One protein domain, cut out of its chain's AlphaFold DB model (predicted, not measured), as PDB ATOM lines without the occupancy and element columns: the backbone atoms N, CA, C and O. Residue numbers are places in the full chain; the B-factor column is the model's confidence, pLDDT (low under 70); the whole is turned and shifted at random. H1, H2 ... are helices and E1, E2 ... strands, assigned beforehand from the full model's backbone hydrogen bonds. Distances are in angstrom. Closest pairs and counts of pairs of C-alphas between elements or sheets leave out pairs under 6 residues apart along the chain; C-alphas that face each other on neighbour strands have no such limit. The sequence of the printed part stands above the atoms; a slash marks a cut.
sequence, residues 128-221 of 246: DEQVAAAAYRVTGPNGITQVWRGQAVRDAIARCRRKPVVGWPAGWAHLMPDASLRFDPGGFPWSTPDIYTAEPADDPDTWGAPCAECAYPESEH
ATOM      1  N   ASP A 128      17.347  -7.173  28.646       88.19
ATOM      2  CA  ASP A 128      17.133  -6.774  30.044       88.19
ATOM      3  C   ASP A 128      18.390  -6.909  30.922       88.19
ATOM      4  O   ASP A 128      18.549  -6.155  31.876       88.19
ATOM      5  N   GLU A 129      19.302  -7.827  30.586       89.75
ATOM      6  CA  GLU A 129      20.574  -8.028  31.298       89.75
ATOM      7  C   GLU A 129      21.708  -7.187  30.690       89.75
ATOM      8  O   GLU A 129      22.531  -6.625  31.406       89.75
ATOM      9  N   GLN A 130      21.756  -7.103  29.358       92.19
ATOM     10  CA  GLN A 130      22.871  -6.515  28.606       92.19
ATOM     11  C   GLN A 130      22.720  -5.000  28.387       92.19
ATOM     12  O   GLN A 130      23.709  -4.307  28.171       92.19
ATOM     13  N   VAL A 131      21.495  -4.468  28.443       92.81
ATOM     14  CA  VAL A 131      21.180  -3.042  28.249       92.81
ATOM     15  C   VAL A 131      20.761  -2.470  29.599       92.81
ATOM     16  O   VAL A 131      19.576  -2.272  29.872       92.81
ATOM     17  N   ALA A 132      21.745  -2.243  30.468       91.00
ATOM     18  CA  ALA A 132      21.507  -1.958  31.885       91.00
ATOM     19  C   ALA A 132      21.327  -0.466  32.223       91.00
ATOM     20  O   ALA A 132      20.693  -0.153  33.230       91.00
ATOM     21  N   ALA A 133      21.853   0.460  31.410       93.38
ATOM     22  CA  ALA A 133      21.761   1.891  31.712       93.38
ATOM     23  C   ALA A 133      20.308   2.408  31.704       93.38
ATOM     24  O   ALA A 133      19.450   1.911  30.963       93.38
ATOM     25  N   ALA A 134      20.045   3.419  32.537       92.62
ATOM     26  CA  ALA A 134      18.732   4.052  32.672       92.62
ATOM     27  C   ALA A 134      18.382   4.942  31.468       92.62
ATOM     28  O   ALA A 134      17.223   4.956  31.046       92.62
ATOM     29  N   ALA A 135      19.388   5.571  30.854       93.50
ATOM     30  CA  ALA A 135      19.271   6.384  29.652       93.50
ATOM     31  C   ALA A 135      20.388   6.077  28.647       93.50
ATOM     32  O   ALA A 135      21.449   5.555  28.998       93.50
ATOM     33  N   TYR A 136      20.137   6.422  27.384       94.56
ATOM     34  CA  TYR A 136      21.115   6.349  26.306       94.56
ATOM     35  C   TYR A 136      21.032   7.577  25.403       94.56
ATOM     36  O   TYR A 136      19.939   8.037  25.073       94.56
ATOM     37  N   ARG A 137      22.182   8.061  24.930       94.25
ATOM     38  CA  ARG A 137      22.275   8.975  23.786       94.25
ATOM     39  C   ARG A 137      22.227   8.156  22.507       94.25
ATOM     40  O   ARG A 137      23.193   7.475  22.178       94.25
ATOM     41  N   VAL A 138      21.098   8.211  21.817       91.12
ATOM     42  CA  VAL A 138      20.832   7.478  20.584       91.12
ATOM     43  C   VAL A 138      21.031   8.405  19.395       91.12
ATOM     44  O   VAL A 138      20.326   9.401  19.259       91.12
ATOM     45  N   THR A 139      21.975   8.065  18.525       88.94
ATOM     46  CA  THR A 139      22.213   8.752  17.253       88.94
ATOM     47  C   THR A 139      21.631   7.915  16.129       88.94
ATOM     48  O   THR A 139      22.001   6.752  15.958       88.94
ATOM     49  N   GLY A 140      20.695   8.502  15.385       84.69
ATOM     50  CA  GLY A 140      20.085   7.861  14.229       84.69
ATOM     51  C   GLY A 140      20.920   7.995  12.945       84.69
ATOM     52  O   GLY A 140      21.871   8.777  12.894       84.69
ATOM     53  N   PRO A 141      20.516   7.306  11.865       79.44
ATOM     54  CA  PRO A 141      21.144   7.380  10.536       79.44
ATOM     55  C   PRO A 141      21.247   8.793   9.947       79.44
ATOM     56  O   PRO A 141      22.146   9.107   9.171       79.44
ATOM     57  N   ASN A 142      20.321   9.673  10.330       77.88
ATOM     58  CA  ASN A 142      20.301  11.083   9.940       77.88
ATOM     59  C   ASN A 142      21.319  11.951  10.709       77.88
ATOM     60  O   ASN A 142      21.360  13.161  10.495       77.88
ATOM     61  N   GLY A 143      22.104  11.361  11.616       82.12
ATOM     62  CA  GLY A 143      23.077  12.052  12.460       82.12
ATOM     63  C   GLY A 143      22.469  12.807  13.643       82.12
ATOM     64  O   GLY A 143      23.202  13.465  14.376       82.12
ATOM     65  N   ILE A 144      21.151  12.732  13.853       82.94
ATOM     66  CA  ILE A 144      20.493  13.394  14.981       82.94
ATOM     67  C   ILE A 144      20.658  12.527  16.229       82.94
ATOM     68  O   ILE A 144      20.268  11.358  16.233       82.94
ATOM     69  N   THR A 145      21.191  13.127  17.293       86.56
ATOM     70  CA  THR A 145      21.330  12.503  18.613       86.56
ATOM     71  C   THR A 145      20.201  12.933  19.542       86.56
ATOM     72  O   THR A 145      19.912  14.121  19.674       86.56
ATOM     73  N   GLN A 146      19.573  11.966  20.208       86.56
ATOM     74  CA  GLN A 146      18.472  12.161  21.150       86.56
ATOM     75  C   GLN A 146      18.676  11.291  22.388       86.56
ATOM     76  O   GLN A 146      19.293  10.233  22.313       86.56
ATOM     77  N   VAL A 147      18.155  11.716  23.539       90.00
ATOM     78  CA  VAL A 147      18.219  10.906  24.764       90.00
ATOM     79  C   VAL A 147      16.971  10.035  24.857       90.00
ATOM     80  O   VAL A 147      15.846  10.538  24.802       90.00
ATOM     81  N   TRP A 148      17.178   8.724  24.957       91.06
ATOM     82  CA  TRP A 148      16.134   7.709  25.093       91.06
ATOM     83  C   TRP A 148      16.240   7.038  26.451       91.06
ATOM     84  O   TRP A 148      17.343   6.785  26.941       91.06
ATOM     85  N   ARG A 149      15.103   6.661  27.040       92.25
ATOM     86  CA  ARG A 149      15.120   5.770  28.200       92.25
ATOM     87  C   ARG A 149      15.700   4.421  27.796       92.25
ATOM     88  O   ARG A 149      15.421   3.909  26.710       92.25
ATOM     89  N   GLY A 150      16.404   3.774  28.716       91.75
ATOM     90  CA  GLY A 150      16.932   2.422  28.547       91.75
ATOM     91  C   GLY A 150      15.844   1.424  28.164       91.75
ATOM     92  O   GLY A 150      16.069   0.559  27.323       91.75
ATOM     93  N   GLN A 151      14.618   1.613  28.668       90.62
ATOM     94  CA  GLN A 151      13.483   0.802  28.235       90.62
ATOM     95  C   GLN A 151      13.164   0.978  26.742       90.62
ATOM     96  O   GLN A 151      12.889  -0.007  26.072       90.62
ATOM     97  N   ALA A 152      13.238   2.199  26.201       88.38
ATOM     98  CA  ALA A 152      12.976   2.435  24.778       88.38
ATOM     99  C   ALA A 152      14.029   1.750  23.895       88.38
ATOM    100  O   ALA A 152      13.690   1.149  22.878       88.38
ATOM    101  N   VAL A 153      15.294   1.772  24.327       91.44
ATOM    102  CA  VAL A 153      16.387   1.055  23.655       91.44
ATOM    103  C   VAL A 153      16.175  -0.461  23.707       91.44
ATOM    104  O   VAL A 153      16.307  -1.133  22.684       91.44
ATOM    105  N   ARG A 154      15.780  -1.015  24.861       91.25
ATOM    106  CA  ARG A 154      15.445  -2.445  24.993       91.25
ATOM    107  C   ARG A 154      14.293  -2.852  24.078       91.25
ATOM    108  O   ARG A 154      14.396  -3.875  23.399       91.25
ATOM    109  N   ASP A 155      13.241  -2.039  23.999       85.88
ATOM    110  CA  ASP A 155      12.101  -2.295  23.118       85.88
ATOM    111  C   ASP A 155      12.531  -2.268  21.636       85.88
ATOM    112  O   ASP A 155      12.154  -3.149  20.853       85.88
ATOM    113  N   ALA A 156      13.377  -1.306  21.246       84.62
ATOM    114  CA  ALA A 156      13.956  -1.227  19.904       84.62
ATOM    115  C   ALA A 156      14.788  -2.478  19.563       84.62
ATOM    116  O   ALA A 156      14.575  -3.125  18.535       84.62
ATOM    117  N   ILE A 157      15.666  -2.909  20.468       86.38
ATOM    118  CA  ILE A 157      16.455  -4.135  20.302       86.38
ATOM    119  C   ILE A 157      15.553  -5.369  20.196       86.38
ATOM    120  O   ILE A 157      15.774  -6.232  19.344       86.38
ATOM    121  N   ALA A 158      14.495  -5.456  21.006       82.31
ATOM    122  CA  ALA A 158      13.540  -6.556  20.935       82.31
ATOM    123  C   ALA A 158      12.877  -6.659  19.552       82.31
ATOM    124  O   ALA A 158      12.606  -7.767  19.087       82.31
ATOM    125  N   ARG A 159      12.659  -5.531  18.864       78.56
ATOM    126  CA  ARG A 159      12.178  -5.512  17.478       78.56
ATOM    127  C   ARG A 159      13.228  -6.025  16.494       78.56
ATOM    128  O   ARG A 159      12.878  -6.859  15.663       78.56
ATOM    129  N   CYS A 160      14.487  -5.604  16.625       79.00
ATOM    130  CA  CYS A 160      15.593  -6.066  15.771       79.00
ATOM    131  C   CYS A 160      15.738  -7.593  15.789       79.00
ATOM    132  O   CYS A 160      16.066  -8.210  14.784       79.00
ATOM    133  N   ARG A 161      15.452  -8.213  16.938       76.00
ATOM    134  CA  ARG A 161      15.571  -9.661  17.147       76.00
ATOM    135  C   ARG A 161      14.414 -10.491  16.579       76.00
ATOM    136  O   ARG A 161      14.525 -11.718  16.529       76.00
ATOM    137  N   ARG A 162      13.275  -9.886  16.216       69.19
ATOM    138  CA  ARG A 162      12.116 -10.639  15.701       69.19
ATOM    139  C   ARG A 162      12.405 -11.144  14.289       69.19
ATOM    140  O   ARG A 162      13.017 -10.451  13.483       69.19
ATOM    141  N   LYS A 163      11.923 -12.352  13.975       57.72
ATOM    142  CA  LYS A 163      11.971 -12.861  12.598       57.72
ATOM    143  C   LYS A 163      11.180 -11.909  11.690       57.72
ATOM    144  O   LYS A 163      10.044 -11.582  12.044       57.72
ATOM    145  N   PRO A 164      11.752 -11.477  10.557       51.25
ATOM    146  CA  PRO A 164      11.063 -10.587   9.639       51.25
ATOM    147  C   PRO A 164       9.796 -11.241   9.075       51.25
ATOM    148  O   PRO A 164       9.685 -12.470   9.000       51.25
ATOM    149  N   VAL A 165       8.847 -10.412   8.633       44.81
ATOM    150  CA  VAL A 165       7.775 -10.859   7.731       44.81
ATOM    151  C   VAL A 165       8.424 -11.390   6.447       44.81
ATOM    152  O   VAL A 165       9.486 -10.917   6.043       44.81
ATOM    153  N   VAL A 166       7.808 -12.391   5.809       40.81
ATOM    154  CA  VAL A 166       8.308 -12.987   4.558       40.81
ATOM    155  C   VAL A 166       8.695 -11.885   3.559       40.81
ATOM    156  O   VAL A 166       7.860 -11.060   3.198       40.81
ATOM    157  N   GLY A 167       9.962 -11.877   3.130       41.91
ATOM    158  CA  GLY A 167      10.503 -10.910   2.164       41.91
ATOM    159  C   GLY A 167      11.272  -9.721   2.755       41.91
ATOM    160  O   GLY A 167      11.787  -8.919   1.982       41.91
ATOM    161  N   TRP A 168      11.390  -9.602   4.081       39.03
ATOM    162  CA  TRP A 168      12.187  -8.552   4.735       39.03
ATOM    163  C   TRP A 168      13.559  -9.077   5.210       39.03
ATOM    164  O   TRP A 168      13.640 -10.228   5.653       39.03
ATOM    165  N   PRO A 169      14.641  -8.271   5.144       49.34
ATOM    166  CA  PRO A 169      15.929  -8.631   5.739       49.34
ATOM    167  C   PRO A 169      15.815  -8.692   7.271       49.34
ATOM    168  O   PRO A 169      15.035  -7.955   7.874       49.34
ATOM    169  N   ALA A 170      16.572  -9.589   7.909       58.66
ATOM    170  CA  ALA A 170      16.611  -9.676   9.369       58.66
ATOM    171  C   ALA A 170      17.229  -8.399   9.971       58.66
ATOM    172  O   ALA A 170      18.140  -7.821   9.387       58.66
ATOM    173  N   GLY A 171      16.726  -7.947  11.121       63.44
ATOM    174  CA  GLY A 171      17.373  -6.897  11.913       63.44
ATOM    175  C   GLY A 171      18.495  -7.464  12.786       63.44
ATOM    176  O   GLY A 171      18.592  -8.679  12.984       63.44
ATOM    177  N   TRP A 172      19.339  -6.589  13.334       78.19
ATOM    178  CA  TRP A 172      20.417  -6.980  14.247       78.19
ATOM    179  C   TRP A 172      20.630  -5.945  15.357       78.19
ATOM    180  O   TRP A 172      20.237  -4.786  15.234       78.19
ATOM    181  N   ALA A 173      21.219  -6.393  16.468       87.06
ATOM    182  CA  ALA A 173      21.595  -5.547  17.594       87.06
ATOM    183  C   ALA A 173      22.841  -6.109  18.289       87.06
ATOM    184  O   ALA A 173      22.853  -7.285  18.669       87.06
ATOM    185  N   HIS A 174      23.870  -5.280  18.457       90.25
ATOM    186  CA  HIS A 174      25.153  -5.647  19.053       90.25
ATOM    187  C   HIS A 174      25.482  -4.776  20.266       90.25
ATOM    188  O   HIS A 174      25.271  -3.562  20.236       90.25
ATOM    189  N   LEU A 175      26.041  -5.403  21.300       93.50
ATOM    190  CA  LEU A 175      26.723  -4.739  22.405       93.50
ATOM    191  C   LEU A 175      28.213  -4.671  22.064       93.50
ATOM    192  O   LEU A 175      28.864  -5.697  21.862       93.50
ATOM    193  N   MET A 176      28.735  -3.458  21.960       93.94
ATOM    194  CA  MET A 176      30.121  -3.190  21.604       93.94
ATOM    195  C   MET A 176      31.043  -3.309  22.833       93.94
ATOM    196  O   MET A 176      30.573  -3.220  23.968       93.94
ATOM    197  N   PRO A 177      32.366  -3.478  22.641       90.75
ATOM    198  CA  PRO A 177      33.319  -3.585  23.754       90.75
ATOM    199  C   PRO A 177      33.377  -2.366  24.686       90.75
ATOM    200  O   PRO A 177      33.778  -2.500  25.836       90.75
ATOM    201  N   ASP A 178      32.994  -1.189  24.194       91.88
ATOM    202  CA  ASP A 178      32.919   0.070  24.947       91.88
ATOM    203  C   ASP A 178      31.553   0.288  25.629       91.88
ATOM    204  O   ASP A 178      31.258   1.388  26.086       91.88
ATOM    205  N   ALA A 179      30.718  -0.757  25.694       90.88
ATOM    206  CA  ALA A 179      29.340  -0.737  26.185       90.88
ATOM    207  C   ALA A 179      28.356   0.113  25.359       90.88
ATOM    208  O   ALA A 179      27.183   0.215  25.727       90.88
ATOM    209  N   SER A 180      28.786   0.674  24.223       93.75
ATOM    210  CA  SER A 180      27.856   1.241  23.252       93.75
ATOM    211  C   SER A 180      27.052   0.134  22.569       93.75
ATOM    212  O   SER A 180      27.438  -1.037  22.524       93.75
ATOM    213  N   LEU A 181      25.899   0.499  22.030       93.69
ATOM    214  CA  LEU A 181      24.999  -0.404  21.332       93.69
ATOM    215  C   LEU A 181      24.905   0.023  19.878       93.69
ATOM    216  O   LEU A 181      24.918   1.212  19.561       93.69
ATOM    217  N   ARG A 182      24.762  -0.956  18.991       90.56
ATOM    218  CA  ARG A 182      24.478  -0.728  17.573       90.56
ATOM    219  C   ARG A 182      23.282  -1.562  17.164       90.56
ATOM    220  O   ARG A 182      23.269  -2.748  17.478       90.56
ATOM    221  N   PHE A 183      22.289  -0.980  16.503       87.62
ATOM    222  CA  PHE A 183      21.081  -1.718  16.130       87.62
ATOM    223  C   PHE A 183      20.363  -1.143  14.900       87.62
ATOM    224  O   PHE A 183      20.473   0.045  14.601       87.62
ATOM    225  N   ASP A 184      19.628  -2.005  14.191       83.06
ATOM    226  CA  ASP A 184      18.888  -1.682  12.961       83.06
ATOM    227  C   ASP A 184      17.658  -2.613  12.804       83.06
ATOM    228  O   ASP A 184      17.814  -3.839  12.904       83.06
ATOM    229  N   PRO A 185      16.425  -2.093  12.568       65.81
ATOM    230  CA  PRO A 185      15.228  -2.925  12.458       65.81
ATOM    231  C   PRO A 185      15.084  -3.636  11.102       65.81
ATOM    232  O   PRO A 185      14.129  -4.398  10.932       65.81
ATOM    233  N   GLY A 186      16.013  -3.437  10.161       62.16
ATOM    234  CA  GLY A 186      16.110  -4.228   8.937       62.16
ATOM    235  C   GLY A 186      17.385  -3.910   8.169       62.16
ATOM    236  O   GLY A 186      17.501  -2.832   7.604       62.16
ATOM    237  N   GLY A 187      18.316  -4.861   8.098       51.19
ATOM    238  CA  GLY A 187      19.591  -4.621   7.434       51.19
ATOM    239  C   GLY A 187      20.312  -5.909   7.073       51.19
ATOM    240  O   GLY A 187      20.350  -6.868   7.839       51.19
ATOM    241  N   PHE A 188      20.938  -5.931   5.900       50.84
ATOM    242  CA  PHE A 188      22.082  -6.820   5.706       50.84
ATOM    243  C   PHE A 188      23.176  -6.335   6.676       50.84
ATOM    244  O   PHE A 188      23.285  -5.118   6.835       50.84
ATOM    245  N   PRO A 189      23.987  -7.200   7.313       48.75
ATOM    246  CA  PRO A 189      24.874  -6.820   8.429       48.75
ATOM    247  C   PRO A 189      25.941  -5.730   8.157       48.75
ATOM    248  O   PRO A 189      26.796  -5.491   9.002       48.75
ATOM    249  N   TRP A 190      25.902  -5.031   7.018       49.12
ATOM    250  CA  TRP A 190      26.949  -4.140   6.522       49.12
ATOM    251  C   TRP A 190      26.443  -2.876   5.803       49.12
ATOM    252  O   TRP A 190      27.264  -2.137   5.261       49.12
ATOM    253  N   SER A 191      25.135  -2.577   5.779       51.66
ATOM    254  CA  SER A 191      24.664  -1.259   5.317       51.66
ATOM    255  C   SER A 191      24.896  -0.215   6.412       51.66
ATOM    256  O   SER A 191      23.989   0.200   7.124       51.66
ATOM    257  N   THR A 192      26.144   0.241   6.525       50.66
ATOM    258  CA  THR A 192      26.582   1.287   7.461       50.66
ATOM    259  C   THR A 192      25.846   2.633   7.418       50.66
ATOM    260  O   THR A 192      25.884   3.287   8.458       50.66
ATOM    261  N   PRO A 193      25.185   3.100   6.331       56.38
ATOM    262  CA  PRO A 193      24.506   4.393   6.395       56.38
ATOM    263  C   PRO A 193      23.268   4.388   7.301       56.38
ATOM    264  O   PRO A 193      22.748   5.454   7.597       56.38
ATOM    265  N   ASP A 194      22.808   3.215   7.745       70.56
ATOM    266  CA  ASP A 194      21.460   3.011   8.269       70.56
ATOM    267  C   ASP A 194      21.409   2.530   9.734       70.56
ATOM    268  O   ASP A 194      20.357   2.106  10.211       70.56
ATOM    269  N   ILE A 195      22.520   2.619  10.472       81.62
ATOM    270  CA  ILE A 195      22.671   2.053  11.824       81.62
ATOM    271  C   ILE A 195      22.381   3.101  12.908       81.62
ATOM    272  O   ILE A 195      22.865   4.228  12.826       81.62
ATOM    273  N   TYR A 196      21.667   2.706  13.968       88.62
ATOM    274  CA  TYR A 196      21.591   3.489  15.207       88.62
ATOM    275  C   TYR A 196      22.760   3.140  16.111       88.62
ATOM    276  O   TYR A 196      23.066   1.960  16.308       88.62
ATOM    277  N   THR A 197      23.365   4.153  16.720       91.88
ATOM    278  CA  THR A 197      24.331   3.980  17.808       91.88
ATOM    279  C   THR A 197      23.728   4.498  19.100       91.88
ATOM    280  O   THR A 197      23.099   5.552  19.090       91.88
ATOM    281  N   ALA A 198      23.930   3.800  20.212       94.12
ATOM    282  CA  ALA A 198      23.473   4.252  21.518       94.12
ATOM    283  C   ALA A 198      24.582   4.140  22.561       94.12
ATOM    284  O   ALA A 198      25.139   3.067  22.762       94.12
ATOM    285  N   GLU A 199      24.873   5.237  23.246       96.56
ATOM    286  CA  GLU A 199      25.859   5.290  24.326       96.56
ATOM    287  C   GLU A 199      25.145   5.474  25.668       96.56
ATOM    288  O   GLU A 199      24.205   6.272  25.722       96.56
ATOM    289  N   PRO A 200      25.548   4.770  26.744       96.12
ATOM    290  CA  PRO A 200      25.005   5.008  28.077       96.12
ATOM    291  C   PRO A 200      25.071   6.489  28.466       96.12
ATOM    292  O   PRO A 200      26.065   7.169  28.210       96.12
ATOM    293  N   ALA A 201      24.009   6.985  29.092       93.75
ATOM    294  CA  ALA A 201      23.908   8.364  29.544       93.75
ATOM    295  C   ALA A 201      23.212   8.446  30.905       93.75
ATOM    296  O   ALA A 201      22.531   7.508  31.326       93.75
ATOM    297  N   ASP A 202      23.375   9.587  31.568       91.88
ATOM    298  CA  ASP A 202      22.591   9.933  32.749       91.88
ATOM    299  C   ASP A 202      21.158  10.310  32.352       91.88
ATOM    300  O   ASP A 202      20.910  10.801  31.243       91.88
ATOM    301  N   ASP A 203      20.218  10.098  33.274       87.94
ATOM    302  CA  ASP A 203      18.846  10.569  33.108       87.94
ATOM    303  C   ASP A 203      18.842  12.107  32.998       87.94
ATOM    304  O   ASP A 203      19.432  12.786  33.843       87.94
ATOM    305  N   PRO A 204      18.188  12.686  31.977       85.31
ATOM    306  CA  PRO A 204      18.037  14.129  31.883       85.31
ATOM    307  C   PRO A 204      17.026  14.631  32.923       85.31
ATOM    308  O   PRO A 204      16.073  13.931  33.267       85.31
ATOM    309  N   ASP A 205      17.164  15.895  33.340       83.19
ATOM    310  CA  ASP A 205      16.213  16.549  34.255       83.19
ATOM    311  C   ASP A 205      14.773  16.537  33.709       83.19
ATOM    312  O   ASP A 205      13.801  16.464  34.463       83.19
ATOM    313  N   THR A 206      14.623  16.597  32.379       82.69
ATOM    314  CA  THR A 206      13.338  16.440  31.693       82.69
ATOM    315  C   THR A 206      13.504  15.604  30.427       82.69
ATOM    316  O   THR A 206      14.463  15.772  29.678       82.69
ATOM    317  N   TRP A 207      12.531  14.736  30.149       81.38
ATOM    318  CA  TRP A 207      12.507  13.889  28.950       81.38
ATOM    319  C   TRP A 207      11.909  14.588  27.714       81.38
ATOM    320  O   TRP A 207      11.717  13.963  26.676       81.38
ATOM    321  N   GLY A 208      11.608  15.885  27.810       79.75
ATOM    322  CA  GLY A 208      10.876  16.621  26.780       79.75
ATOM    323  C   GLY A 208       9.367  16.355  26.802       79.75
ATOM    324  O   GLY A 208       8.826  15.759  27.737       79.75
ATOM    325  N   ALA A 209       8.671  16.856  25.780       82.44
ATOM    326  CA  ALA A 209       7.223  16.728  25.672       82.44
ATOM    327  C   ALA A 209       6.802  15.259  25.453       82.44
ATOM    328  O   ALA A 209       7.484  14.522  24.732       82.44
ATOM    329  N   PRO A 210       5.683  14.814  26.054       83.69
ATOM    330  CA  PRO A 210       5.108  13.519  25.740       83.69
ATOM    331  C   PRO A 210       4.398  13.571  24.382       83.69
ATOM    332  O   PRO A 210       3.681  14.522  24.076       83.69
ATOM    333  N   CYS A 211       4.534  12.506  23.600       79.69
ATOM    334  CA  CYS A 211       3.787  12.305  22.369       79.69
ATOM    335  C   CYS A 211       2.286  12.287  22.673       79.69
ATOM    336  O   CYS A 211       1.825  11.522  23.524       79.69
ATOM    337  N   ALA A 212       1.507  13.075  21.933       78.94
ATOM    338  CA  ALA A 212       0.059  13.178  22.119       78.94
ATOM    339  C   ALA A 212      -0.701  11.852  21.900       78.94
ATOM    340  O   ALA A 212      -1.841  11.721  22.339       78.94
ATOM    341  N   GLU A 213      -0.091  10.872  21.224       76.31
ATOM    342  CA  GLU A 213      -0.747   9.616  20.850       76.31
ATOM    343  C   GLU A 213      -0.433   8.449  21.801       76.31
ATOM    344  O   GLU A 213      -1.309   7.628  22.073       76.31
ATOM    345  N   CYS A 214       0.798   8.357  22.316       77.19
ATOM    346  CA  CYS A 214       1.238   7.251  23.182       77.19
ATOM    347  C   CYS A 214       1.735   7.694  24.568       77.19
ATOM    348  O   CYS A 214       2.100   6.847  25.381       77.19
ATOM    349  N   ALA A 215       1.763   9.005  24.838       82.06
ATOM    350  CA  ALA A 215       2.250   9.638  26.066       82.06
ATOM    351  C   ALA A 215       3.733   9.385  26.420       82.06
ATOM    352  O   ALA A 215       4.202   9.844  27.462       82.06
ATOM    353  N   TYR A 216       4.497   8.694  25.568       84.25
ATOM    354  CA  TYR A 216       5.944   8.534  25.737       84.25
ATOM    355  C   TYR A 216       6.716   9.757  25.236       84.25
ATOM    356  O   TYR A 216       6.200  10.453  24.365       84.25
ATOM    357  N   PRO A 217       7.940  10.016  25.739       85.06
ATOM    358  CA  PRO A 217       8.767  11.121  25.271       85.06
ATOM    359  C   PRO A 217       8.863  11.148  23.750       85.06
ATOM    360  O   PRO A 217       9.137  10.127  23.113       85.06
ATOM    361  N   GLU A 218       8.630  12.316  23.160       78.25
ATOM    362  CA  GLU A 218       8.702  12.477  21.711       78.25
ATOM    363  C   GLU A 218      10.073  12.058  21.178       78.25
ATOM    364  O   GLU A 218      10.123  11.374  20.161       78.25
ATOM    365  N   SER A 219      11.159  12.332  21.907       77.56
ATOM    366  CA  SER A 219      12.519  11.920  21.536       77.56
ATOM    367  C   SER A 219      12.691  10.414  21.308       77.56
ATOM    368  O   SER A 219      13.647  10.004  20.675       77.56
ATOM    369  N   GLU A 220      11.790   9.559  21.790       82.50
ATOM    370  CA  GLU A 220      11.889   8.102  21.618       82.50
ATOM    371  C   GLU A 220      11.212   7.589  20.336       82.50
ATOM    372  O   GLU A 220      11.023   6.380  20.171       82.50
ATOM    373  N   HIS A 221      10.817   8.490  19.432       73.31
ATOM    374  CA  HIS A 221      10.122   8.150  18.197       73.31
ATOM    375  C   HIS A 221      11.025   8.340  16.982       73.31
ATOM    376  O   HIS A 221      11.527   9.427  16.719       73.31
TER     377      HIS A 221
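Overview. This is residues 128 to 221 of the 246 residues of an uncharacterized protein of Streptomyces sp. 42 (UniProt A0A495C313). With little regular structure, this is a strongly twisted antiparallel sheet, E2 E1 E5 E4 E3, curled round one helix, H1, on one face: two layers. A tail, residues 202 to 221, has no named element. Of 94 printed residues, 35 are in named elements, E1 E2 H1 E3 E4 E5 along the chain, class mixed. It is compact, radius of gyration of the C-alphas 13.5 A, spanning 40 by 34 by 27 A.

Along the chain. Find E1, 135 to 139, from C-alpha 135 at (19.271, 6.384, 29.652), then E2, 145 to 149. H1, 150 to 160, runs 15.4 A. E3 is 172 to 175, E4 181 to 184; E5, 196 to 201, 15.3 A, ends at (23.908, 8.364, 29.544).

Arrangement. Look for N 137 and O 199, 2.8 A, between E1 and E5. E3 E4 E5 form a meander, successive antiparallel neighbours: N 174 and O 182, 2.8 A; N 181 and O 198, 2.8 A. E1 and E2 form a hairpin: N 138 and O 146, 2.8 A. H1 is on the sheet; its closest C-alphas to E1 are Gly 150 and Ala 135, 4.7 A. In H1 every O i to N i+4 pair is within hydrogen-bond range.

Size, cuts and confidence. The farthest C-alphas, Val 166 and Asp 205, are 42.6 A apart. The printed part has no cut. Links H1 to E3 and E4 to E5 are long; pLDDT is under 70 at residues 162 to 171 and 185 to 193.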